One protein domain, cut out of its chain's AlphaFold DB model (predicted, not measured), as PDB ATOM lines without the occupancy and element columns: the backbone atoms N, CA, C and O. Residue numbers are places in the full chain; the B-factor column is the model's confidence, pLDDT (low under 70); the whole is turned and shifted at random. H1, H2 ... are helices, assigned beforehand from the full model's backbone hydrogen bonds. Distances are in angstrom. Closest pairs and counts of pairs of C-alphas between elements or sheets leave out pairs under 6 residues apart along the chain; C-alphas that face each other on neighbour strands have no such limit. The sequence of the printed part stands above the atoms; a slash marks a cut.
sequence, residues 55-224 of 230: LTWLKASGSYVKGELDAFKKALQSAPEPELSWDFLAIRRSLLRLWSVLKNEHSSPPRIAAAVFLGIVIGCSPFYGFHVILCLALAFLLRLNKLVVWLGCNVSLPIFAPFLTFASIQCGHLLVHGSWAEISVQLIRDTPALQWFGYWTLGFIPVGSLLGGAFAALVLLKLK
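What this domain is: This is residues 55 to 224 of the 230 residues of the protein "DUF2062 domain-containing protein" of Rickettsiales bacterium (UniProt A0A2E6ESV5). H3 lies in the middle, side by side with the long H8, while H4 and H5 also pack on H3. H6 crosses H8 toward one end of the longest axis, with small H7 beyond it; toward the other end H1 meets H2 with its residues 75 to 76, while residues 55 to 60, at the far end of H1 from H2, stick out. The printed part has 170 residues with eight named helices, H1 to H8 in order, and no named strand: all helix, mostly crossed. It is loose, with a radius of gyration of the C-alphas of 19.8 A and spans of 62 by 45 by 35 A.

How they stand to each other: Start at H8, residues 193 to 222, which has a kink of 34 degrees near residue 203. It touches the hub, H3, residues 109 to 124, at a shallow tilt of 21 degrees, opposite ways; their closest C-alphas, Phe 117 and Gly 212, are 4.1 A apart. With residues 196 to 207 alone, H8 touches H6, residues 161 to 177, at 68 degrees, only just steep; the closest C-alphas, Gly 172 and Gly 203, are 3.9 A apart. H7, residues 185 to 190, touches no helix. H3 forms a helical hairpin with H4, residues 131 to 142, closest at C-alphas Ile 122 and His 131, 6.6 A. H5, residues 146 to 153, touches H3, with C-alphas Gly 123 and Cys 153 closest at 4.0 A. H1, residues 55 to 77, touches H4 with residues 61 to 69 alone, closest at C-alphas Val 65 and Leu 141, 5.9 A. H2, residues 91 to 104, touches H1 at a steep tilt of 58 degrees, closest at C-alphas Leu 76 and Val 101, 6.5 A. Every O i to N i+4 pair is within hydrogen-bond range in H1 to H7, and 24 of 26 in H8.

Where its parts are: Find C-alpha 193 at (244.116, 235.916, 102.396); from there H8 runs 41.4 A to C-alpha 222 at (226.065, 268.819, 119.980). H1 begins at C-alpha 55, (215.244, 230.290, 124.046), and spans 33.0 A; H6 spans 23.8 A and H3 22.8 A.

The domain as a whole: The farthest C-alphas, Ser 85 and Gly 178, are 63.0 A apart. The printed part has no cut; H1 to H2 is a long link of 13 residues. Residues 86 and 88 are under pLDDT 70.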
ATOM      1  N   LEU A  55     216.577 230.413 124.647       81.56
ATOM      2  CA  LEU A  55     215.244 230.290 124.046       81.56
ATOM      3  C   LEU A  55     214.258 231.367 124.521       81.56
ATOM      4  O   LEU A  55     213.453 231.852 123.729       81.56
ATOM      5  N   THR A  56     214.305 231.742 125.799       82.88
ATOM      6  CA  THR A  56     213.431 232.772 126.371       82.88
ATOM      7  C   THR A  56     213.780 234.140 125.792       82.88
ATOM      8  O   THR A  56     212.886 234.897 125.416       82.88
ATOM      9  N   TRP A  57     215.077 234.418 125.632       78.25
ATOM     10  CA  TRP A  57     215.570 235.643 125.008       78.25
ATOM     11  C   TRP A  57     215.222 235.706 123.516       78.25
ATOM     12  O   TRP A  57     214.693 236.712 123.058       78.25
ATOM     13  N   LEU A  58     215.420 234.617 122.766       82.31
ATOM     14  CA  LEU A  58     215.061 234.547 121.345       82.31
ATOM     15  C   LEU A  58     213.563 234.787 121.114       82.31
ATOM     16  O   LEU A  58     213.193 235.548 120.221       82.31
ATOM     17  N   LYS A  59     212.698 234.183 121.940       84.62
ATOM     18  CA  LYS A  59     211.246 234.410 121.869       84.62
ATOM     19  C   LYS A  59     210.895 235.865 122.174       84.62
ATOM     20  O   LYS A  59     210.135 236.467 121.420       84.62
ATOM     21  N   ALA A  60     211.478 236.440 123.227       78.31
ATOM     22  CA  ALA A  60     211.268 237.840 123.582       78.31
ATOM     23  C   ALA A  60     211.724 238.793 122.462       78.31
ATOM     24  O   ALA A  60     210.968 239.682 122.072       78.31
ATOM     25  N   SER A  61     212.904 238.562 121.883       80.12
ATOM     26  CA  SER A  61     213.440 239.326 120.750       80.12
ATOM     27  C   SER A  61     212.544 239.221 119.514       80.12
ATOM     28  O   SER A  61     212.269 240.231 118.870       80.12
ATOM     29  N   GLY A  62     212.016 238.031 119.206       83.69
ATOM     30  CA  GLY A  62     211.074 237.841 118.100       83.69
ATOM     31  C   GLY A  62     209.767 238.616 118.292       83.69
ATOM     32  O   GLY A  62     209.330 239.331 117.388       83.69
ATOM     33  N   SER A  63     209.165 238.537 119.484       84.00
ATOM     34  CA  SER A  63     207.971 239.322 119.829       84.00
ATOM     35  C   SER A  63     208.231 240.827 119.754       84.00
ATOM     36  O   SER A  63     207.379 241.578 119.282       84.00
ATOM     37  N   TYR A  64     209.420 241.261 120.169       83.50
ATOM     38  CA  TYR A  64     209.827 242.660 120.143       83.50
ATOM     39  C   TYR A  64     209.991 243.199 118.719       83.50
ATOM     40  O   TYR A  64     209.395 244.219 118.376       83.50
ATOM     41  N   VAL A  65     210.730 242.481 117.865       84.88
ATOM     42  CA  VAL A  65     210.907 242.840 116.449       84.88
ATOM     43  C   VAL A  65     209.560 242.886 115.733       84.88
ATOM     44  O   VAL A  65     209.321 243.799 114.946       84.88
ATOM     45  N   LYS A  66     208.650 241.950 116.032       87.00
ATOM     46  CA  LYS A  66     207.299 241.956 115.460       87.00
ATOM     47  C   LYS A  66     206.516 243.213 115.856       87.00
ATOM     48  O   LYS A  66     205.952 243.862 114.983       87.00
ATOM     49  N   GLY A  67     206.538 243.591 117.136       85.81
ATOM     50  CA  GLY A  67     205.869 244.805 117.612       85.81
ATOM     51  C   GLY A  67     206.420 246.086 116.979       85.81
ATOM     52  O   GLY A  67     205.654 246.949 116.555       85.81
ATOM     53  N   GLU A  68     207.743 246.191 116.855       86.62
ATOM     54  CA  GLU A  68     208.404 247.325 116.198       86.62
ATOM     55  C   GLU A  68     208.086 247.379 114.692       86.62
ATOM     56  O   GLU A  68     207.812 248.449 114.146       86.62
ATOM     57  N   LEU A  69     208.054 246.227 114.018       88.50
ATOM     58  CA  LEU A  69     207.672 246.128 112.610       88.50
ATOM     59  C   LEU A  69     206.215 246.557 112.384       88.50
ATOM     60  O   LEU A  69     205.927 247.272 111.425       88.50
ATOM     61  N   ASP A  70     205.301 246.138 113.255       88.69
ATOM     62  CA  ASP A  70     203.886 246.499 113.165       88.69
ATOM     63  C   ASP A  70     203.676 248.000 113.432       88.69
ATOM     64  O   ASP A  70     202.929 248.662 112.705       88.69
ATOM     65  N   ALA A  71     204.403 248.575 114.398       85.88
ATOM     66  CA  ALA A  71     204.413 250.017 114.644       85.88
ATOM     67  C   ALA A  71     204.943 250.804 113.434       85.88
ATOM     68  O   ALA A  71     204.329 251.788 113.017       85.88
ATOM     69  N   PHE A  72     206.037 250.340 112.824       86.69
ATOM     70  CA  PHE A  72     206.614 250.949 111.629       86.69
ATOM     71  C   PHE A  72     205.661 250.888 110.425       86.69
ATOM     72  O   PHE A  72     205.456 251.894 109.745       86.69
ATOM     73  N   LYS A  73     205.008 249.742 110.191       87.50
ATOM     74  CA  LYS A  73     203.982 249.594 109.143       87.50
ATOM     75  C   LYS A  73     202.821 250.561 109.351       87.50
ATOM     76  O   LYS A  73     202.402 251.222 108.403       87.50
ATOM     77  N   LYS A  74     202.331 250.678 110.587       87.25
ATOM     78  CA  LYS A  74     201.257 251.617 110.928       87.25
ATOM     79  C   LYS A  74     201.687 253.067 110.691       87.25
ATOM     80  O   LYS A  74     200.927 253.834 110.108       87.25
ATOM     81  N   ALA A  75     202.916 253.424 111.072       84.81
ATOM     82  CA  ALA A  75     203.478 254.751 110.827       84.81
ATOM     83  C   ALA A  75     203.549 255.073 109.324       84.81
ATOM     84  O   ALA A  75     203.094 256.139 108.910       84.81
ATOM     85  N   LEU A  76     204.033 254.131 108.505       85.62
ATOM     86  CA  LEU A  76     204.070 254.249 107.043       85.62
ATOM     87  C   LEU A  76     202.682 254.447 106.426       85.62
ATOM     88  O   LEU A  76     202.530 255.266 105.523       85.62
ATOM     89  N   GLN A  77     201.675 253.722 106.915       85.56
ATOM     90  CA  GLN A  77     200.294 253.847 106.441       85.56
ATOM     91  C   GLN A  77     199.656 255.186 106.838       85.56
ATOM     92  O   GLN A  77     198.848 255.718 106.088       85.56
ATOM     93  N   SER A  78     200.030 255.742 107.994       82.94
ATOM     94  CA  SER A  78     199.532 257.037 108.482       82.94
ATOM     95  C   SER A  78     200.301 258.259 107.966       82.94
ATOM     96  O   SER A  78     199.957 259.389 108.317       82.94
ATOM     97  N   ALA A  79     201.371 258.059 107.191       81.19
ATOM     98  CA  ALA A  79     202.227 259.148 106.737       81.19
ATOM     99  C   ALA A  79     201.464 260.086 105.773       81.19
ATOM    100  O   ALA A  79     200.774 259.586 104.883       81.19
ATOM    101  N   PRO A  80     201.605 261.423 105.906       74.94
ATOM    102  CA  PRO A  80     200.913 262.380 105.045       74.94
ATOM    103  C   PRO A  80     201.183 262.126 103.560       74.94
ATOM    104  O   PRO A  80     202.330 261.902 103.162       74.94
ATOM    105  N   GLU A  81     200.132 262.192 102.748       73.19
ATOM    106  CA  GLU A  81     200.228 262.128 101.291       73.19
ATOM    107  C   GLU A  81     200.914 263.396 100.757       73.19
ATOM    108  O   GLU A  81     200.413 264.496 100.995       73.19
ATOM    109  N   PRO A  82     202.058 263.296 100.055       74.81
ATOM    110  CA  PRO A  82     202.666 264.468  99.443       74.81
ATOM    111  C   PRO A  82     201.876 264.866  98.187       74.81
ATOM    112  O   PRO A  82     201.690 264.048  97.285       74.81
ATOM    113  N   GLU A  83     201.447 266.128  98.096       72.69
ATOM    114  CA  GLU A  83     200.863 266.677  96.867       72.69
ATOM    115  C   GLU A  83     201.959 266.809  95.795       72.69
ATOM    116  O   GLU A  83     202.860 267.643  95.908       72.69
ATOM    117  N   LEU A  84     201.925 265.950  94.768       76.69
ATOM    118  CA  LEU A  84     202.939 265.911  93.715       76.69
ATOM    119  C   LEU A  84     202.304 265.889  92.322       76.69
ATOM    120  O   LEU A  84     201.538 264.987  91.997       76.69
ATOM    121  N   SER A  85     202.653 266.871  91.487       75.00
ATOM    122  CA  SER A  85     202.075 267.048  90.146       75.00
ATOM    123  C   SER A  85     202.612 266.075  89.092       75.00
ATOM    124  O   SER A  85     201.927 265.803  88.113       75.00
ATOM    125  N   TRP A  86     203.811 265.521  89.295       66.31
ATOM    126  CA  TRP A  86     204.459 264.592  88.364       66.31
ATOM    127  C   TRP A  86     204.998 263.388  89.120       66.31
ATOM    128  O   TRP A  86     206.102 263.429  89.669       66.31
ATOM    129  N   ASP A  87     204.200 262.324  89.167       72.50
ATOM    130  CA  ASP A  87     204.562 261.116  89.901       72.50
ATOM    131  C   ASP A  87     204.233 259.838  89.123       72.50
ATOM    132  O   ASP A  87     203.390 259.033  89.525       72.50
ATOM    133  N   PHE A  88     204.916 259.678  87.984       68.56
ATOM    134  CA  PHE A  88     204.627 258.678  86.948       68.56
ATOM    135  C   PHE A  88     204.633 257.217  87.430       68.56
ATOM    136  O   PHE A  88     204.026 256.371  86.787       68.56
ATOM    137  N   LEU A  89     205.287 256.911  88.556       73.69
ATOM    138  CA  LEU A  89     205.427 255.540  89.070       73.69
ATOM    139  C   LEU A  89     205.082 255.403  90.564       73.69
ATOM    140  O   LEU A  89     205.358 254.366  91.156       73.69
ATOM    141  N   ALA A  90     204.549 256.449  91.212       76.69
ATOM    142  CA  ALA A  90     204.331 256.517  92.673       76.69
ATOM    143  C   ALA A  90     205.579 256.235  93.553       76.69
ATOM    144  O   ALA A  90     205.495 256.185  94.787       76.69
ATOM    145  N   ILE A  91     206.756 256.091  92.934       80.44
ATOM    146  CA  ILE A  91     208.033 255.840  93.604       80.44
ATOM    147  C   ILE A  91     208.402 257.044  94.471       80.44
ATOM    148  O   ILE A  91     208.748 256.869  95.639       80.44
ATOM    149  N   ARG A  92     208.277 258.273  93.952       76.19
ATOM    150  CA  ARG A  92     208.651 259.478  94.705       76.19
ATOM    151  C   ARG A  92     207.714 259.699  95.891       76.19
ATOM    152  O   ARG A  92     208.210 259.965  96.982       76.19
ATOM    153  N   ARG A  93     206.400 259.485  95.726       79.69
ATOM    154  CA  ARG A  93     205.433 259.405  96.841       79.69
ATOM    155  C   ARG A  93     205.895 258.447  97.939       79.69
ATOM    156  O   ARG A  93     206.013 258.852  99.094       79.69
ATOM    157  N   SER A  94     206.198 257.202  97.579       81.19
ATOM    158  CA  SER A  94     206.586 256.156  98.536       81.19
ATOM    159  C   SER A  94     207.886 256.492  99.273       81.19
ATOM    160  O   SER A  94     207.967 256.351 100.494       81.19
ATOM    161  N   LEU A  95     208.883 257.012  98.551       82.00
ATOM    162  CA  LEU A  95     210.160 257.441  99.124       82.00
ATOM    163  C   LEU A  95     209.998 258.620 100.087       82.00
ATOM    164  O   LEU A  95     210.604 258.616 101.154       82.00
ATOM    165  N   LEU A  96     209.166 259.611  99.755       79.12
ATOM    166  CA  LEU A  96     208.922 260.768 100.622       79.12
ATOM    167  C   LEU A  96     208.192 260.377 101.914       79.12
ATOM    168  O   LEU A  96     208.535 260.886 102.984       79.12
ATOM    169  N   ARG A  97     207.237 259.440 101.845       80.19
ATOM    170  CA  ARG A  97     206.585 258.892 103.047       80.19
ATOM    171  C   ARG A  97     207.579 258.149 103.929       80.19
ATOM    172  O   ARG A  97     207.651 258.420 105.126       80.19
ATOM    173  N   LEU A  98     208.379 257.265 103.330       82.44
ATOM    174  CA  LEU A  98     209.419 256.523 104.038       82.44
ATOM    175  C   LEU A  98     210.427 257.472 104.694       82.44
ATOM    176  O   LEU A  98     210.741 257.320 105.872       82.44
ATOM    177  N   TRP A  99     210.875 258.492 103.963       80.25
ATOM    178  CA  TRP A  99     211.768 259.526 104.475       80.25
ATOM    179  C   TRP A  99     211.173 260.259 105.681       80.25
ATOM    180  O   TRP A  99     211.857 260.449 106.684       80.25
ATOM    181  N   SER A 100     209.893 260.638 105.611       78.56
ATOM    182  CA  SER A 100     209.197 261.312 106.711       78.56
ATOM    183  C   SER A 100     209.135 260.450 107.975       78.56
ATOM    184  O   SER A 100     209.429 260.938 109.069       78.56
ATOM    185  N   VAL A 101     208.814 259.159 107.836       79.38
ATOM    186  CA  VAL A 101     208.779 258.221 108.968       79.38
ATOM    187  C   VAL A 101     210.177 258.035 109.552       79.38
ATOM    188  O   VAL A 101     210.378 258.276 110.740       79.38
ATOM    189  N   LEU A 102     211.158 257.693 108.714       80.81
ATOM    190  CA  LEU A 102     212.530 257.423 109.146       80.81
ATOM    191  C   LEU A 102     213.198 258.632 109.811       80.81
ATOM    192  O   LEU A 102     213.975 258.473 110.751       80.81
ATOM    193  N   LYS A 103     212.897 259.852 109.356       76.38
ATOM    194  CA  LYS A 103     213.462 261.081 109.928       76.38
ATOM    195  C   LYS A 103     212.987 261.336 111.362       76.38
ATOM    196  O   LYS A 103     213.764 261.822 112.181       76.38
ATOM    197  N   ASN A 104     211.728 261.025 111.659       76.00
ATOM    198  CA  ASN A 104     211.109 261.307 112.961       76.00
ATOM    199  C   ASN A 104     211.192 260.125 113.938       76.00
ATOM    200  O   ASN A 104     210.737 260.208 115.079       76.00
ATOM    201  N   GLU A 105     211.761 259.012 113.495       78.69
ATOM    202  CA  GLU A 105     211.869 257.805 114.290       78.69
ATOM    203  C   GLU A 105     213.003 257.902 115.320       78.69
ATOM    204  O   GLU A 105     214.122 258.298 114.992       78.69
ATOM    205  N   HIS A 106     212.738 257.510 116.569       78.94
ATOM    206  CA  HIS A 106     213.752 257.385 117.628       78.94
ATOM    207  C   HIS A 106     214.728 258.580 117.751       78.94
ATOM    208  O   HIS A 106     215.906 258.404 118.055       78.94
ATOM    209  N   SER A 107     214.231 259.809 117.572       80.25
ATOM    210  CA  SER A 107     215.049 261.027 117.427       80.25
ATOM    211  C   SER A 107     215.658 261.592 118.719       80.25
ATOM    212  O   SER A 107     216.243 262.673 118.700       80.25
ATOM    213  N   SER A 108     215.530 260.906 119.859       85.81
ATOM    214  CA  SER A 108     216.140 261.363 121.117       85.81
ATOM    215  C   SER A 108     217.676 261.360 121.010       85.81
ATOM    216  O   SER A 108     218.215 260.363 120.517       85.81
ATOM    217  N   PRO A 109     218.393 262.377 121.537       88.50
ATOM    218  CA  PRO A 109     219.855 262.470 121.456       88.50
ATOM    219  C   PRO A 109     220.630 261.178 121.784       88.50
ATOM    220  O   PRO A 109     221.466 260.788 120.967       88.50
ATOM    221  N   PRO A 110     220.344 260.444 122.884       89.94
ATOM    222  CA  PRO A 110     221.064 259.205 123.184       89.94
ATOM    223  C   PRO A 110     220.801 258.083 122.174       89.94
ATOM    224  O   PRO A 110     221.716 257.332 121.847       89.94
ATOM    225  N   ARG A 111     219.583 257.983 121.623       90.81
ATOM    226  CA  ARG A 111     219.278 256.990 120.579       90.81
ATOM    227  C   ARG A 111     219.952 257.328 119.256       90.81
ATOM    228  O   ARG A 111     220.411 256.421 118.577       90.81
ATOM    229  N   ILE A 112     220.056 258.608 118.904       92.56
ATOM    230  CA  ILE A 112     220.779 259.031 117.697       92.56
ATOM    231  C   ILE A 112     222.279 258.772 117.857       92.56
ATOM    232  O   ILE A 112     222.893 258.231 116.946       92.56
ATOM    233  N   ALA A 113     222.856 259.061 119.025       94.00
ATOM    234  CA  ALA A 113     224.249 258.728 119.314       94.00
ATOM    235  C   ALA A 113     224.511 257.213 119.229       94.00
ATOM    236  O   ALA A 113     225.460 256.792 118.572       94.00
ATOM    237  N   ALA A 114     223.635 256.389 119.815       95.88
ATOM    238  CA  ALA A 114     223.720 254.932 119.716       95.88
ATOM    239  C   ALA A 114     223.541 254.424 118.272       95.88
ATOM    240  O   ALA A 114     224.233 253.496 117.856       95.88
ATOM    241  N   ALA A 115     222.655 255.048 117.490       96.12
ATOM    242  CA  ALA A 115     222.464 254.734 116.077       96.12
ATOM    243  C   ALA A 115     223.724 255.027 115.248       96.12
ATOM    244  O   ALA A 115     224.141 254.188 114.453       96.12
ATOM    245  N   VAL A 116     224.359 256.184 115.472       97.06
ATOM    246  CA  VAL A 116     225.626 256.557 114.823       97.06
ATOM    247  C   VAL A 116     226.744 255.594 115.213       97.06
ATOM    248  O   VAL A 116     227.436 255.092 114.329       97.06
ATOM    249  N   PHE A 117     226.886 255.295 116.509       97.94
ATOM    250  CA  PHE A 117     227.863 254.330 117.013       97.94
ATOM    251  C   PHE A 117     227.728 252.981 116.300       97.94
ATOM    252  O   PHE A 117     228.685 252.489 115.704       97.94
ATOM    253  N   LEU A 118     226.520 252.413 116.325       97.88
ATOM    254  CA  LEU A 118     226.236 251.113 115.733       97.88
ATOM    255  C   LEU A 118     226.516 251.105 114.231       97.88
ATOM    256  O   LEU A 118     227.156 250.181 113.737       97.88
ATOM    257  N   GLY A 119     226.046 252.133 113.518       96.88
ATOM    258  CA  GLY A 119     226.289 252.279 112.091       96.88
ATOM    259  C   GLY A 119     227.782 252.241 111.781       96.88
ATOM    260  O   GLY A 119     228.215 251.408 110.997       96.88
ATOM    261  N   ILE A 120     228.580 253.072 112.452       97.50
ATOM    262  CA  ILE A 120     230.029 253.156 112.215       97.50
ATOM    263  C   ILE A 120     230.733 251.826 112.504       97.50
ATOM    264  O   ILE A 120     231.548 251.388 111.696       97.50
ATOM    265  N   VAL A 121     230.392 251.147 113.603       97.50
ATOM    266  CA  VAL A 121     230.969 249.831 113.929       97.50
ATOM    267  C   VAL A 121     230.676 248.812 112.825       97.50
ATOM    268  O   VAL A 121     231.578 248.085 112.408       97.50
ATOM    269  N   ILE A 122     229.440 248.777 112.312       96.81
ATOM    270  CA  ILE A 122     229.077 247.910 111.182       96.81
ATOM    271  C   ILE A 122     229.843 248.323 109.920       96.81
ATOM    272  O   ILE A 122     230.352 247.457 109.214       96.81
ATOM    273  N   GLY A 123     229.986 249.620 109.653       95.19
ATOM    274  CA  GLY A 123     230.705 250.134 108.484       95.19
ATOM    275  C   GLY A 123     232.200 249.808 108.476       95.19
ATOM    276  O   GLY A 123     232.785 249.634 107.413       95.19
ATOM    277  N   CYS A 124     232.828 249.661 109.645       95.81
ATOM    278  CA  CYS A 124     234.216 249.199 109.743       95.81
ATOM    279  C   CYS A 124     234.371 247.688 109.486       95.81
ATOM    280  O   CYS A 124     235.482 247.223 109.222       95.81
ATOM    281  N   SER A 125     233.283 246.918 109.582       95.12
ATOM    282  CA  SER A 125     233.320 245.460 109.462       95.12
ATOM    283  C   SER A 125     233.610 244.985 108.030       95.12
ATOM    284  O   SER A 125     233.187 245.632 107.067       95.12
ATOM    285  N   PRO A 126     234.232 243.802 107.862       92.81
ATOM    286  CA  PRO A 126     234.517 243.232 106.544       92.81
ATOM    287  C   PRO A 126     233.277 242.693 105.803       92.81
ATOM    288  O   PRO A 126     233.406 242.113 104.725       92.81
ATOM    289  N   PHE A 127     232.067 242.852 106.351       92.88
ATOM    290  CA  PHE A 127     230.830 242.251 105.835       92.88
ATOM    291  C   PHE A 127     230.181 243.050 104.691       92.88
ATOM    292  O   PHE A 127     228.970 243.305 104.697       92.88
ATOM    293  N   TYR A 128     230.973 243.438 103.689       87.94
ATOM    294  CA  TYR A 128     230.466 244.123 102.499       87.94
ATOM    295  C   TYR A 128     229.388 243.291 101.797       87.94
ATOM    296  O   TYR A 128     229.466 242.068 101.713       87.94
ATOM    297  N   GLY A 129     228.335 243.962 101.334       88.31
ATOM    298  CA  GLY A 129     227.136 243.318 100.787       88.31
ATOM    299  C   GLY A 129     226.095 242.933 101.846       88.31
ATOM    300  O   GLY A 129     224.901 243.028 101.573       88.31
ATOM    301  N   PHE A 130     226.506 242.614 103.080       93.88
ATOM    302  CA  PHE A 130     225.585 242.310 104.187       93.88
ATOM    303  C   PHE A 130     225.285 243.510 105.090       93.88
ATOM    304  O   PHE A 130     224.354 243.451 105.893       93.88
ATOM    305  N   HIS A 131     226.024 244.613 104.943       93.88
ATOM    306  CA  HIS A 131     225.868 245.835 105.740       93.88
ATOM    307  C   HIS A 131     224.423 246.331 105.834       93.88
ATOM    308  O   HIS A 131     223.972 246.651 106.928       93.88
ATOM    309  N   VAL A 132     223.666 246.349 104.731       93.31
ATOM    310  CA  VAL A 132     222.265 246.814 104.741       93.31
ATOM    311  C   VAL A 132     221.389 245.916 105.613       93.31
ATOM    312  O   VAL A 132     220.637 246.412 106.449       93.31
ATOM    313  N   ILE A 133     221.515 244.597 105.448       95.12
ATOM    314  CA  ILE A 133     220.752 243.615 106.224       95.12
ATOM    315  C   ILE A 133     221.123 243.732 107.702       95.12
ATOM    316  O   ILE A 133     220.236 243.793 108.550       95.12
ATOM    317  N   LEU A 134     222.418 243.827 108.006       94.75
ATOM    318  CA  LEU A 134     222.924 243.925 109.371       94.75
ATOM    319  C   LEU A 134     222.485 245.229 110.051       94.75
ATOM    320  O   LEU A 134     222.016 245.199 111.187       94.75
ATOM    321  N   CYS A 135     222.551 246.355 109.337       95.19
ATOM    322  CA  CYS A 135     222.059 247.649 109.809       95.19
ATOM    323  C   CYS A 135     220.577 247.594 110.140       95.19
ATOM    324  O   CYS A 135     220.184 247.991 111.231       95.19
ATOM    325  N   LEU A 136     219.751 247.100 109.213       93.25
ATOM    326  CA  LEU A 136     218.309 247.024 109.424       93.25
ATOM    327  C   LEU A 136     217.981 246.070 110.572       93.25
ATOM    328  O   LEU A 136     217.261 246.460 111.488       93.25
ATOM    329  N   ALA A 137     218.545 244.861 110.571       93.00
ATOM    330  CA  ALA A 137     218.297 243.861 111.605       93.00
ATOM    331  C   ALA A 137     218.642 244.391 113.004       93.00
ATOM    332  O   ALA A 137     217.815 244.318 113.915       93.00
ATOM    333  N   LEU A 138     219.830 244.981 113.168       93.88
ATOM    334  CA  LEU A 138     220.263 245.513 114.458       93.88
ATOM    335  C   LEU A 138     219.518 246.798 114.833       93.88
ATOM    336  O   LEU A 138     219.187 246.974 116.002       93.88
ATOM    337  N   ALA A 139     219.175 247.663 113.877       93.19
ATOM    338  CA  ALA A 139     218.383 248.857 114.157       93.19
ATOM    339  C   ALA A 139     216.953 248.516 114.610       93.19
ATOM    340  O   ALA A 139     216.445 249.157 115.531       93.19
ATOM    341  N   PHE A 140     216.323 247.487 114.030       89.94
ATOM    342  CA  PHE A 140     215.031 246.969 114.497       89.94
ATOM    343  C   PHE A 140     215.142 246.333 115.884       89.94
ATOM    344  O   PHE A 140     214.340 246.640 116.764       89.94
ATOM    345  N   LEU A 141     216.154 245.489 116.103       89.19
ATOM    346  CA  LEU A 141     216.358 244.816 117.387       89.19
ATOM    347  C   LEU A 141     216.652 245.804 118.526       89.19
ATOM    348  O   LEU A 141     216.204 245.603 119.650       89.19
ATOM    349  N   LEU A 142     217.380 246.885 118.237       88.06
ATOM    350  CA  LEU A 142     217.797 247.879 119.228       88.06
ATOM    351  C   LEU A 142     216.889 249.116 119.284       88.06
ATOM    352  O   LEU A 142     217.110 249.981 120.131       88.06
ATOM    353  N   ARG A 143     215.864 249.206 118.424       87.94
ATOM    354  CA  ARG A 143     214.959 250.370 118.306       87.94
ATOM    355  C   ARG A 143     215.724 251.680 118.158       87.94
ATOM    356  O   ARG A 143     215.556 252.654 118.899       87.94
ATOM    357  N   LEU A 144     216.624 251.650 117.185       91.12
ATOM    358  CA  LEU A 144     217.430 252.779 116.766       91.12
ATOM    359  C   LEU A 144     216.889 253.321 115.454       91.12
ATOM    360  O   LEU A 144     216.248 252.610 114.682       91.12
ATOM    361  N   ASN A 145     217.176 254.593 115.194       92.69
ATOM    362  CA  ASN A 145     216.790 255.216 113.941       92.69
ATOM    363  C   ASN A 145     217.481 254.482 112.777       92.69
ATOM    364  O   ASN A 145     218.695 254.603 112.592       92.69
ATOM    365  N   LYS A 146     216.697 253.724 111.997       92.56
ATOM    366  CA  LYS A 146     217.201 252.864 110.915       92.56
ATOM    367  C   LYS A 146     217.973 253.662 109.860       92.56
ATOM    368  O   LYS A 146     218.985 253.184 109.354       92.56
ATOM    369  N   LEU A 147     217.536 254.890 109.572       92.62
ATOM    370  CA  LEU A 147     218.208 255.784 108.630       92.62
ATOM    371  C   LEU A 147     219.568 256.239 109.163       92.62
ATOM    372  O   LEU A 147     220.544 256.206 108.425       92.62
ATOM    373  N   VAL A 148     219.657 256.621 110.436       94.25
ATOM    374  CA  VAL A 148     220.926 257.048 111.044       94.25
ATOM    375  C   VAL A 148     221.914 255.887 111.151       94.25
ATOM    376  O   VAL A 148     223.087 256.085 110.846       94.25
ATOM    377  N   VAL A 149     221.457 254.682 111.515       96.44
ATOM    378  CA  VAL A 149     222.314 253.479 111.519       96.44
ATOM    379  C   VAL A 149     222.864 253.218 110.118       96.44
ATOM    380  O   VAL A 149     224.070 253.055 109.947       96.44
ATOM    381  N   TRP A 150     222.000 253.238 109.100       95.12
ATOM    382  CA  TRP A 150     222.417 253.034 107.715       95.12
ATOM    383  C   TRP A 150     223.388 254.121 107.231       95.12
ATOM    384  O   TRP A 150     224.416 253.800 106.641       95.12
ATOM    385  N   LEU A 151     223.129 255.398 107.529       94.38
ATOM    386  CA  LEU A 151     224.043 256.494 107.187       94.38
ATOM    387  C   LEU A 151     225.404 256.336 107.876       94.38
ATOM    388  O   LEU A 151     226.431 256.482 107.220       94.38
ATOM    389  N   GLY A 152     225.424 255.984 109.165       94.56
ATOM    390  CA  GLY A 152     226.663 255.731 109.907       94.56
ATOM    391  C   GLY A 152     227.473 254.567 109.329       94.56
ATOM    392  O   GLY A 152     228.697 254.631 109.284       94.56
ATOM    393  N   CYS A 153     226.801 253.534 108.814       95.44
ATOM    394  CA  CYS A 153     227.446 252.391 108.164       95.44
ATOM    395  C   CYS A 153     228.175 252.741 106.867       95.44
ATOM    396  O   CYS A 153     229.100 252.038 106.473       95.44
ATOM    397  N   ASN A 154     227.825 253.854 106.227       93.81
ATOM    398  CA  ASN A 154     228.505 254.317 105.022       93.81
ATOM    399  C   ASN A 154     229.788 255.116 105.328       93.81
ATOM    400  O   ASN A 154     230.286 255.826 104.462       93.81
ATOM    401  N   VAL A 155     230.353 254.999 106.538       92.38
ATOM    402  CA  VAL A 155     231.646 255.610 106.898       92.38
ATOM    403  C   VAL A 155     232.797 255.091 106.027       92.38
ATOM    404  O   VAL A 155     233.723 255.835 105.707       92.38
ATOM    405  N   SER A 156     232.718 253.839 105.572       87.12
ATOM    406  CA  SER A 156     233.692 253.215 104.677       87.12
ATOM    407  C   SER A 156     233.430 253.557 103.207       87.12
ATOM    408  O   SER A 156     233.320 252.663 102.365       87.12
ATOM    409  N   LEU A 157     233.310 254.848 102.884       88.94
ATOM    410  CA  LEU A 157     233.277 255.295 101.487       88.94
ATOM    411  C   LEU A 157     234.520 254.772 100.747       88.94
ATOM    412  O   LEU A 157     235.549 254.577 101.394       88.94
ATOM    413  N   PRO A 158     234.492 254.607  99.412       87.38
ATOM    414  CA  PRO A 158     235.618 254.042  98.657       87.38
ATOM    415  C   PRO A 158     236.978 254.694  98.955       87.38
ATOM    416  O   PRO A 158     238.002 254.021  98.942       87.38
ATOM    417  N   ILE A 159     236.980 255.988  99.285       90.12
ATOM    418  CA  ILE A 159     238.178 256.745  99.669       90.12
ATOM    419  C   ILE A 159     238.666 256.377 101.083       90.12
ATOM    420  O   ILE A 159     239.866 256.302 101.309       90.12
ATOM    421  N   PHE A 160     237.763 256.125 102.035       91.56
ATOM    422  CA  PHE A 160     238.097 255.811 103.433       91.56
ATOM    423  C   PHE A 160     238.282 254.315 103.703       91.56
ATOM    424  O   PHE A 160     239.003 253.947 104.629       91.56
ATOM    425  N   ALA A 161     237.666 253.454 102.892       91.81
ATOM    426  CA  ALA A 161     237.757 252.003 102.998       91.81
ATOM    427  C   ALA A 161     239.204 251.479 103.132       91.81
ATOM    428  O   ALA A 161     239.451 250.767 104.103       91.81
ATOM    429  N   PRO A 162     240.187 251.856 102.281       92.75
ATOM    430  CA  PRO A 162     241.550 251.336 102.419       92.75
ATOM    431  C   PRO A 162     242.196 251.707 103.761       92.75
ATOM    432  O   PRO A 162     242.885 250.881 104.356       92.75
ATOM    433  N   PHE A 163     241.933 252.909 104.280       95.12
ATOM    434  CA  PHE A 163     242.464 253.352 105.570       95.12
ATOM    435  C   PHE A 163     241.833 252.592 106.740       95.12
ATOM    436  O   PHE A 163     242.541 252.176 107.654       95.12
ATOM    437  N   LEU A 164     240.515 252.373 106.702       95.06
ATOM    438  CA  LEU A 164     239.803 251.612 107.730       95.06
ATOM    439  C   LEU A 164     240.201 250.135 107.722       95.06
ATOM    440  O   LEU A 164     240.427 249.564 108.788       95.06
ATOM    441  N   THR A 165     240.330 249.526 106.541       94.75
ATOM    442  CA  THR A 165     240.802 248.145 106.395       94.75
ATOM    443  C   THR A 165     242.231 248.011 106.905       94.75
ATOM    444  O   THR A 165     242.503 247.116 107.698       94.75
ATOM    445  N   PHE A 166     243.127 248.928 106.528       95.56
ATOM    446  CA  PHE A 166     244.507 248.929 107.012       95.56
ATOM    447  C   PHE A 166     244.576 249.064 108.538       95.56
ATOM    448  O   PHE A 166     245.195 248.231 109.195       95.56
ATOM    449  N   ALA A 167     243.886 250.052 109.117       96.56
ATOM    450  CA  ALA A 167     243.840 250.236 110.567       96.56
ATOM    451  C   ALA A 167     243.281 248.996 111.281       96.56
ATOM    452  O   ALA A 167     243.824 248.565 112.296       96.56
ATOM    453  N   SER A 168     242.232 248.384 110.726       96.94
ATOM    454  CA  SER A 168     241.631 247.174 111.288       96.94
ATOM    455  C   SER A 168     242.585 245.985 111.215       96.94
ATOM    456  O   SER A 168     242.733 245.270 112.193       96.94
ATOM    457  N   ILE A 169     243.289 245.785 110.102       96.62
ATOM    458  CA  ILE A 169     244.298 244.727 109.986       96.62
ATOM    459  C   ILE A 169     245.437 244.948 110.987       96.62
ATOM    460  O   ILE A 169     245.799 244.012 111.696       96.62
ATOM    461  N   GLN A 170     245.952 246.175 111.105       97.12
ATOM    462  CA  GLN A 170     247.006 246.513 112.065       97.12
ATOM    463  C   GLN A 170     246.566 246.243 113.506       97.12
ATOM    464  O   GLN A 170     247.297 245.609 114.266       97.12
ATOM    465  N   CYS A 171     245.355 246.667 113.880       97.38
ATOM    466  CA  CYS A 171     244.792 246.377 115.194       97.38
ATOM    467  C   CYS A 171     244.567 244.877 115.406       97.38
ATOM    468  O   CYS A 171     244.848 244.371 116.486       97.38
ATOM    469  N   GLY A 172     244.091 244.148 114.398       96.94
ATOM    470  CA  GLY A 172     243.907 242.701 114.479       96.94
ATOM    471  C   GLY A 172     245.220 241.952 114.665       96.94
ATOM    472  O   GLY A 172     245.307 241.074 115.517       96.94
ATOM    473  N   HIS A 173     246.257 242.335 113.921       96.88
ATOM    474  CA  HIS A 173     247.596 241.781 114.076       96.88
ATOM    475  C   HIS A 173     248.157 242.077 115.471       96.88
ATOM    476  O   HIS A 173     248.663 241.169 116.126       96.88
ATOM    477  N   LEU A 174     247.986 243.308 115.967       97.25
ATOM    478  CA  LEU A 174     248.380 243.693 117.322       97.25
ATOM    479  C   LEU A 174     247.668 242.852 118.390       97.25
ATOM    480  O   LEU A 174     248.304 242.425 119.347       97.25
ATOM    481  N   LEU A 175     246.371 242.585 118.225       96.88
ATOM    482  CA  LEU A 175     245.606 241.754 119.159       96.88
ATOM    483  C   LEU A 175     246.063 240.290 119.169       96.88
ATOM    484  O   LEU A 175     245.982 239.644 120.209       96.88
ATOM    485  N   VAL A 176     246.515 239.765 118.028       96.31
ATOM    486  CA  VAL A 176     246.945 238.364 117.901       96.31
ATOM    487  C   VAL A 176     248.403 238.174 118.328       96.31
ATOM    488  O   VAL A 176     248.709 237.205 119.016       96.31
ATOM    489  N   HIS A 177     249.296 239.087 117.940       95.00
ATOM    490  CA  HIS A 177     250.751 238.916 118.069       95.00
ATOM    491  C   HIS A 177     251.410 239.866 119.072       95.00
ATOM    492  O   HIS A 177     252.589 239.712 119.374       95.00
ATOM    493  N   GLY A 178     250.691 240.870 119.576       95.81
ATOM    494  CA  GLY A 178     251.249 241.893 120.469       95.81
ATOM    495  C   GLY A 178     252.142 242.926 119.770       95.81
ATOM    496  O   GLY A 178     252.697 243.799 120.434       95.81
ATOM    497  N   SER A 179     252.259 242.871 118.441       94.88
ATOM    498  CA  SER A 179     253.033 243.808 117.623       94.88
ATOM    499  C   SER A 179     252.256 244.261 116.385       94.88
ATOM    500  O   SER A 179     251.349 243.581 115.900       94.88
ATOM    501  N   TRP A 180     252.605 245.436 115.861       94.38
ATOM    502  CA  TRP A 180     252.071 245.925 114.590       94.38
ATOM    503  C   TRP A 180     252.611 245.092 113.427       94.38
ATOM    504  O   TRP A 180     253.773 244.690 113.461       94.38
ATOM    505  N   ALA A 181     251.797 244.855 112.393       91.31
ATOM    506  CA  ALA A 181     252.288 244.135 111.222       91.31
ATOM    507  C   ALA A 181     253.327 244.987 110.485       91.31
ATOM    508  O   ALA A 181     253.139 246.198 110.297       91.31
ATOM    509  N   GLU A 182     254.409 244.344 110.060       89.94
ATOM    510  CA  GLU A 182     255.421 244.973 109.222       89.94
ATOM    511  C   GLU A 182     254.872 245.185 107.812       89.94
ATOM    512  O   GLU A 182     254.304 244.285 107.192       89.94
ATOM    513  N   ILE A 183     255.060 246.386 107.270       87.50
ATOM    514  CA  ILE A 183     254.635 246.701 105.907       87.50
ATOM    515  C   ILE A 183     255.741 246.232 104.956       87.50
ATOM    516  O   ILE A 183     256.579 247.021 104.524       87.50
ATOM    517  N   SER A 184     255.763 244.932 104.653       91.31
ATOM    518  CA  SER A 184     256.669 244.348 103.657       91.31
ATOM    519  C   SER A 184     255.897 243.615 102.562       91.31
ATOM    520  O   SER A 184     254.882 242.957 102.803       91.31
ATOM    521  N   VAL A 185     256.381 243.731 101.324       90.56
ATOM    522  CA  VAL A 185     255.770 243.057 100.166       90.56
ATOM    523  C   VAL A 185     255.844 241.537 100.328       90.56
ATOM    524  O   VAL A 185     254.940 240.831  99.892       90.56
ATOM    525  N   GLN A 186     256.904 241.047 100.970       89.50
ATOM    526  CA  GLN A 186     257.119 239.637 101.272       89.50
ATOM    527  C   GLN A 186     256.041 239.128 102.233       89.50
ATOM    528  O   GLN A 186     255.302 238.217 101.875       89.50
ATOM    529  N   LEU A 187     255.834 239.802 103.371       87.00
ATOM    530  CA  LEU A 187     254.819 239.404 104.352       87.00
ATOM    531  C   LEU A 187     253.408 239.403 103.751       87.00
ATOM    532  O   LEU A 187     252.622 238.493 104.016       87.00
ATOM    533  N   ILE A 188     253.087 240.398 102.914       89.38
ATOM    534  CA  ILE A 188     251.790 240.482 102.224       89.38
ATOM    535  C   ILE A 188     251.568 239.281 101.298       89.38
ATOM    536  O   ILE A 188     250.448 238.775 101.235       89.38
ATOM    537  N   ARG A 189     252.611 238.827 100.593       91.00
ATOM    538  CA  ARG A 189     252.537 237.684  99.670       91.00
ATOM    539  C   ARG A 189     252.516 236.339 100.389       91.00
ATOM    540  O   ARG A 189     251.797 235.447  99.949       91.00
ATOM    541  N   ASP A 190     253.275 236.213 101.471       93.25
ATOM    542  CA  ASP A 190     253.431 234.955 102.205       93.25
ATOM    543  C   ASP A 190     252.242 234.683 103.139       93.25
ATOM    544  O   ASP A 190     251.941 233.534 103.466       93.25
ATOM    545  N   THR A 191     251.528 235.734 103.552       91.38
ATOM    546  CA  THR A 191     250.367 235.609 104.436       91.38
ATOM    547  C   THR A 191     249.102 235.281 103.630       91.38
ATOM    548  O   THR A 191     248.696 236.061 102.762       91.38
ATOM    549  N   PRO A 192     248.408 234.166 103.927       94.69
ATOM    550  CA  PRO A 192     247.203 233.776 103.210       94.69
ATOM    551  C   PRO A 192     246.061 234.782 103.413       94.69
ATOM    552  O   PRO A 192     245.862 235.329 104.500       94.69
ATOM    553  N   ALA A 193     245.234 234.966 102.380       93.00
ATOM    554  CA  ALA A 193     244.116 235.916 102.396       93.00
ATOM    555  C   ALA A 193     243.138 235.698 103.569       93.00
ATOM    556  O   ALA A 193     242.623 236.660 104.134       93.00
ATOM    557  N   LEU A 194     242.916 234.443 103.976       94.50
ATOM    558  CA  LEU A 194     242.054 234.118 105.116       94.50
ATOM    559  C   LEU A 194     242.607 234.663 106.442       94.50
ATOM    560  O   LEU A 194     241.840 235.073 107.308       94.50
ATOM    561  N   GLN A 195     243.930 234.708 106.592       94.88
ATOM    562  CA  GLN A 195     244.577 235.247 107.784       94.88
ATOM    563  C   GLN A 195     244.491 236.777 107.814       94.88
ATOM    564  O   GLN A 195     244.128 237.338 108.846       94.88
ATOM    565  N   TRP A 196     244.689 237.446 106.670       94.06
ATOM    566  CA  TRP A 196     244.413 238.884 106.537       94.06
ATOM    567  C   TRP A 196     242.960 239.227 106.869       94.06
ATOM    568  O   TRP A 196     242.690 240.176 107.608       94.06
ATOM    569  N   PHE A 197     242.018 238.422 106.374       95.00
ATOM    570  CA  PHE A 197     240.603 238.549 106.705       95.00
ATOM    571  C   PHE A 197     240.336 238.325 108.201       95.00
ATOM    572  O   PHE A 197     239.528 239.040 108.795       95.00
ATOM    573  N   GLY A 198     241.038 237.383 108.835       95.50
ATOM    574  CA  GLY A 198     240.983 237.152 110.278       95.50
ATOM    575  C   GLY A 198     241.429 238.374 111.083       95.50
ATOM    576  O   GLY A 198     240.698 238.825 111.965       95.50
ATOM    577  N   TYR A 199     242.572 238.973 110.732       96.12
ATOM    578  CA  TYR A 199     243.033 240.212 111.367       96.12
ATOM    579  C   TYR A 199     242.023 241.342 111.189       96.12
ATOM    580  O   TYR A 199     241.661 242.003 112.157       96.12
ATOM    581  N   TRP A 200     241.492 241.520 109.982       95.69
ATOM    582  CA  TRP A 200     240.460 242.520 109.742       95.69
ATOM    583  C   TRP A 200     239.205 242.279 110.598       95.69
ATOM    584  O   TRP A 200     238.701 243.201 111.240       95.69
ATOM    585  N   THR A 201     238.735 241.032 110.675       95.62
ATOM    586  CA  THR A 201     237.546 240.650 111.455       95.62
ATOM    587  C   THR A 201     237.732 240.885 112.955       95.62
ATOM    588  O   THR A 201     236.786 241.262 113.640       95.62
ATOM    589  N   LEU A 202     238.939 240.703 113.487       96.31
ATOM    590  CA  LEU A 202     239.216 240.989 114.895       96.31
ATOM    591  C   LEU A 202     239.404 242.487 115.146       96.31
ATOM    592  O   LEU A 202     238.884 243.031 116.119       96.31
ATOM    593  N   GLY A 203     240.130 243.169 114.265       96.56
ATOM    594  CA  GLY A 203     240.526 244.552 114.487       96.56
ATOM    595  C   GLY A 203     239.480 245.599 114.115       96.56
ATOM    596  O   GLY A 203     239.581 246.724 114.601       96.56
ATOM    597  N   PHE A 204     238.431 245.268 113.348       96.69
ATOM    598  CA  PHE A 204     237.360 246.246 113.110       96.69
ATOM    599  C   PHE A 204     236.603 246.601 114.395       96.69
ATOM    600  O   PHE A 204     236.057 247.696 114.491       96.69
ATOM    601  N   ILE A 205     236.566 245.702 115.387       96.19
ATOM    602  CA  ILE A 205     235.864 245.929 116.655       96.19
ATOM    603  C   ILE A 205     236.492 247.102 117.422       96.19
ATOM    604  O   ILE A 205     235.765 248.060 117.693       96.19
ATOM    605  N   PRO A 206     237.798 247.103 117.765       97.31
ATOM    606  CA  PRO A 206     238.409 248.241 118.447       97.31
ATOM    607  C   PRO A 206     238.415 249.508 117.583       97.31
ATOM    608  O   PRO A 206     238.085 250.577 118.094       97.31
ATOM    609  N   VAL A 207     238.712 249.402 116.281       97.38
ATOM    610  CA  VAL A 207     238.731 250.560 115.365       97.38
ATOM    611  C   VAL A 207     237.347 251.200 115.258       97.38
ATOM    612  O   VAL A 207     237.190 252.401 115.479       97.38
ATOM    613  N   GLY A 208     236.328 250.391 114.979       96.62
ATOM    614  CA  GLY A 208     234.942 250.825 114.868       96.62
ATOM    615  C   GLY A 208     234.378 251.328 116.191       96.62
ATOM    616  O   GLY A 208     233.653 252.317 116.193       96.62
ATOM    617  N   SER A 209     234.740 250.719 117.324       97.44
ATOM    618  CA  SER A 209     234.301 251.183 118.649       97.44
ATOM    619  C   SER A 209     234.906 252.538 119.003       97.44
ATOM    620  O   SER A 209     234.201 253.404 119.517       97.44
ATOM    621  N   LEU A 210     236.190 252.751 118.700       97.69
ATOM    622  CA  LEU A 210     236.856 254.032 118.922       97.69
ATOM    623  C   LEU A 210     236.244 255.126 118.041       97.69
ATOM    624  O   LEU A 210     235.831 256.173 118.543       97.69
ATOM    625  N   LEU A 211     236.137 254.867 116.735       97.25
ATOM    626  CA  LEU A 211     235.588 255.822 115.775       97.25
ATOM    627  C   LEU A 211     234.106 256.103 116.052       97.25
ATOM    628  O   LEU A 211     233.688 257.256 116.148       97.25
ATOM    629  N   GLY A 212     233.314 255.050 116.245       97.06
ATOM    630  CA  GLY A 212     231.897 255.143 116.573       97.06
ATOM    631  C   GLY A 212     231.672 255.866 117.893       97.06
ATOM    632  O   GLY A 212     230.785 256.713 117.984       97.06
ATOM    633  N   GLY A 213     232.493 255.580 118.908       97.31
ATOM    634  CA  GLY A 213     232.442 256.233 120.214       97.31
ATOM    635  C   GLY A 213     232.731 257.727 120.117       97.31
ATOM    636  O   GLY A 213     231.987 258.530 120.678       97.31
ATOM    637  N   ALA A 214     233.746 258.115 119.339       97.25
ATOM    638  CA  ALA A 214     234.082 259.516 119.100       97.25
ATOM    639  C   ALA A 214     232.932 260.281 118.423       97.25
ATOM    640  O   ALA A 214     232.543 261.359 118.878       97.25
ATOM    641  N   PHE A 215     232.333 259.709 117.376       96.62
ATOM    642  CA  PHE A 215     231.197 260.324 116.686       96.62
ATOM    643  C   PHE A 215     229.941 260.373 117.564       96.62
ATOM    644  O   PHE A 215     229.258 261.396 117.600       96.62
ATOM    645  N   ALA A 216     229.648 259.311 118.313       95.69
ATOM    646  CA  ALA A 216     228.529 259.286 119.249       95.69
ATOM    647  C   ALA A 216     228.694 260.328 120.364       95.69
ATOM    648  O   ALA A 216     227.743 261.045 120.679       95.69
ATOM    649  N   ALA A 217     229.902 260.476 120.914       95.12
ATOM    650  CA  ALA A 217     230.215 261.525 121.879       95.12
ATOM    651  C   ALA A 217     230.006 262.918 121.270       95.12
ATOM    652  O   ALA A 217     229.343 263.757 121.877       95.12
ATOM    653  N   LEU A 218     230.481 263.154 120.042       95.06
ATOM    654  CA  LEU A 218     230.259 264.415 119.332       95.06
ATOM    655  C   LEU A 218     228.764 264.710 119.137       95.06
ATOM    656  O   LEU A 218     228.328 265.840 119.366       95.06
ATOM    657  N   VAL A 219     227.966 263.701 118.784       93.62
ATOM    658  CA  VAL A 219     226.505 263.818 118.685       93.62
ATOM    659  C   VAL A 219     225.897 264.211 120.030       93.62
ATOM    660  O   VAL A 219     225.113 265.154 120.079       93.62
ATOM    661  N   LEU A 220     226.274 263.553 121.129       92.56
ATOM    662  CA  LEU A 220     225.771 263.881 122.469       92.56
ATOM    663  C   LEU A 220     226.154 265.299 122.906       92.56
ATOM    664  O   LEU A 220     225.325 266.013 123.469       92.56
ATOM    665  N   LEU A 221     227.383 265.726 122.613       92.50
ATOM    666  CA  LEU A 221     227.864 267.072 122.922       92.50
ATOM    667  C   LEU A 221     227.106 268.143 122.126       92.50
ATOM    668  O   LEU A 221     226.791 269.201 122.669       92.50
ATOM    669  N   LYS A 222     226.784 267.878 120.854       90.50
ATOM    670  CA  LYS A 222     226.065 268.819 119.980       90.50
ATOM    671  C   LYS A 222     224.556 268.832 120.211       90.50
ATOM    672  O   LYS A 222     223.935 269.881 120.075       90.50
ATOM    673  N   LEU A 223     223.971 267.689 120.562       84.12
ATOM    674  CA  LEU A 223     222.539 267.532 120.818       84.12
ATOM    675  C   LEU A 223     222.180 267.673 122.304       84.12
ATOM    676  O   LEU A 223     221.061 267.314 122.684       84.12
ATOM    677  N   LYS A 224     223.106 268.174 123.139       70.75
ATOM    678  CA  LYS A 224     222.909 268.330 124.583       70.75
ATOM    679  C   LYS A 224     221.557 269.014 124.846       70.75
ATOM    680  O   LYS A 224     221.316 270.103 124.313       70.75
TER     681      LYS A 224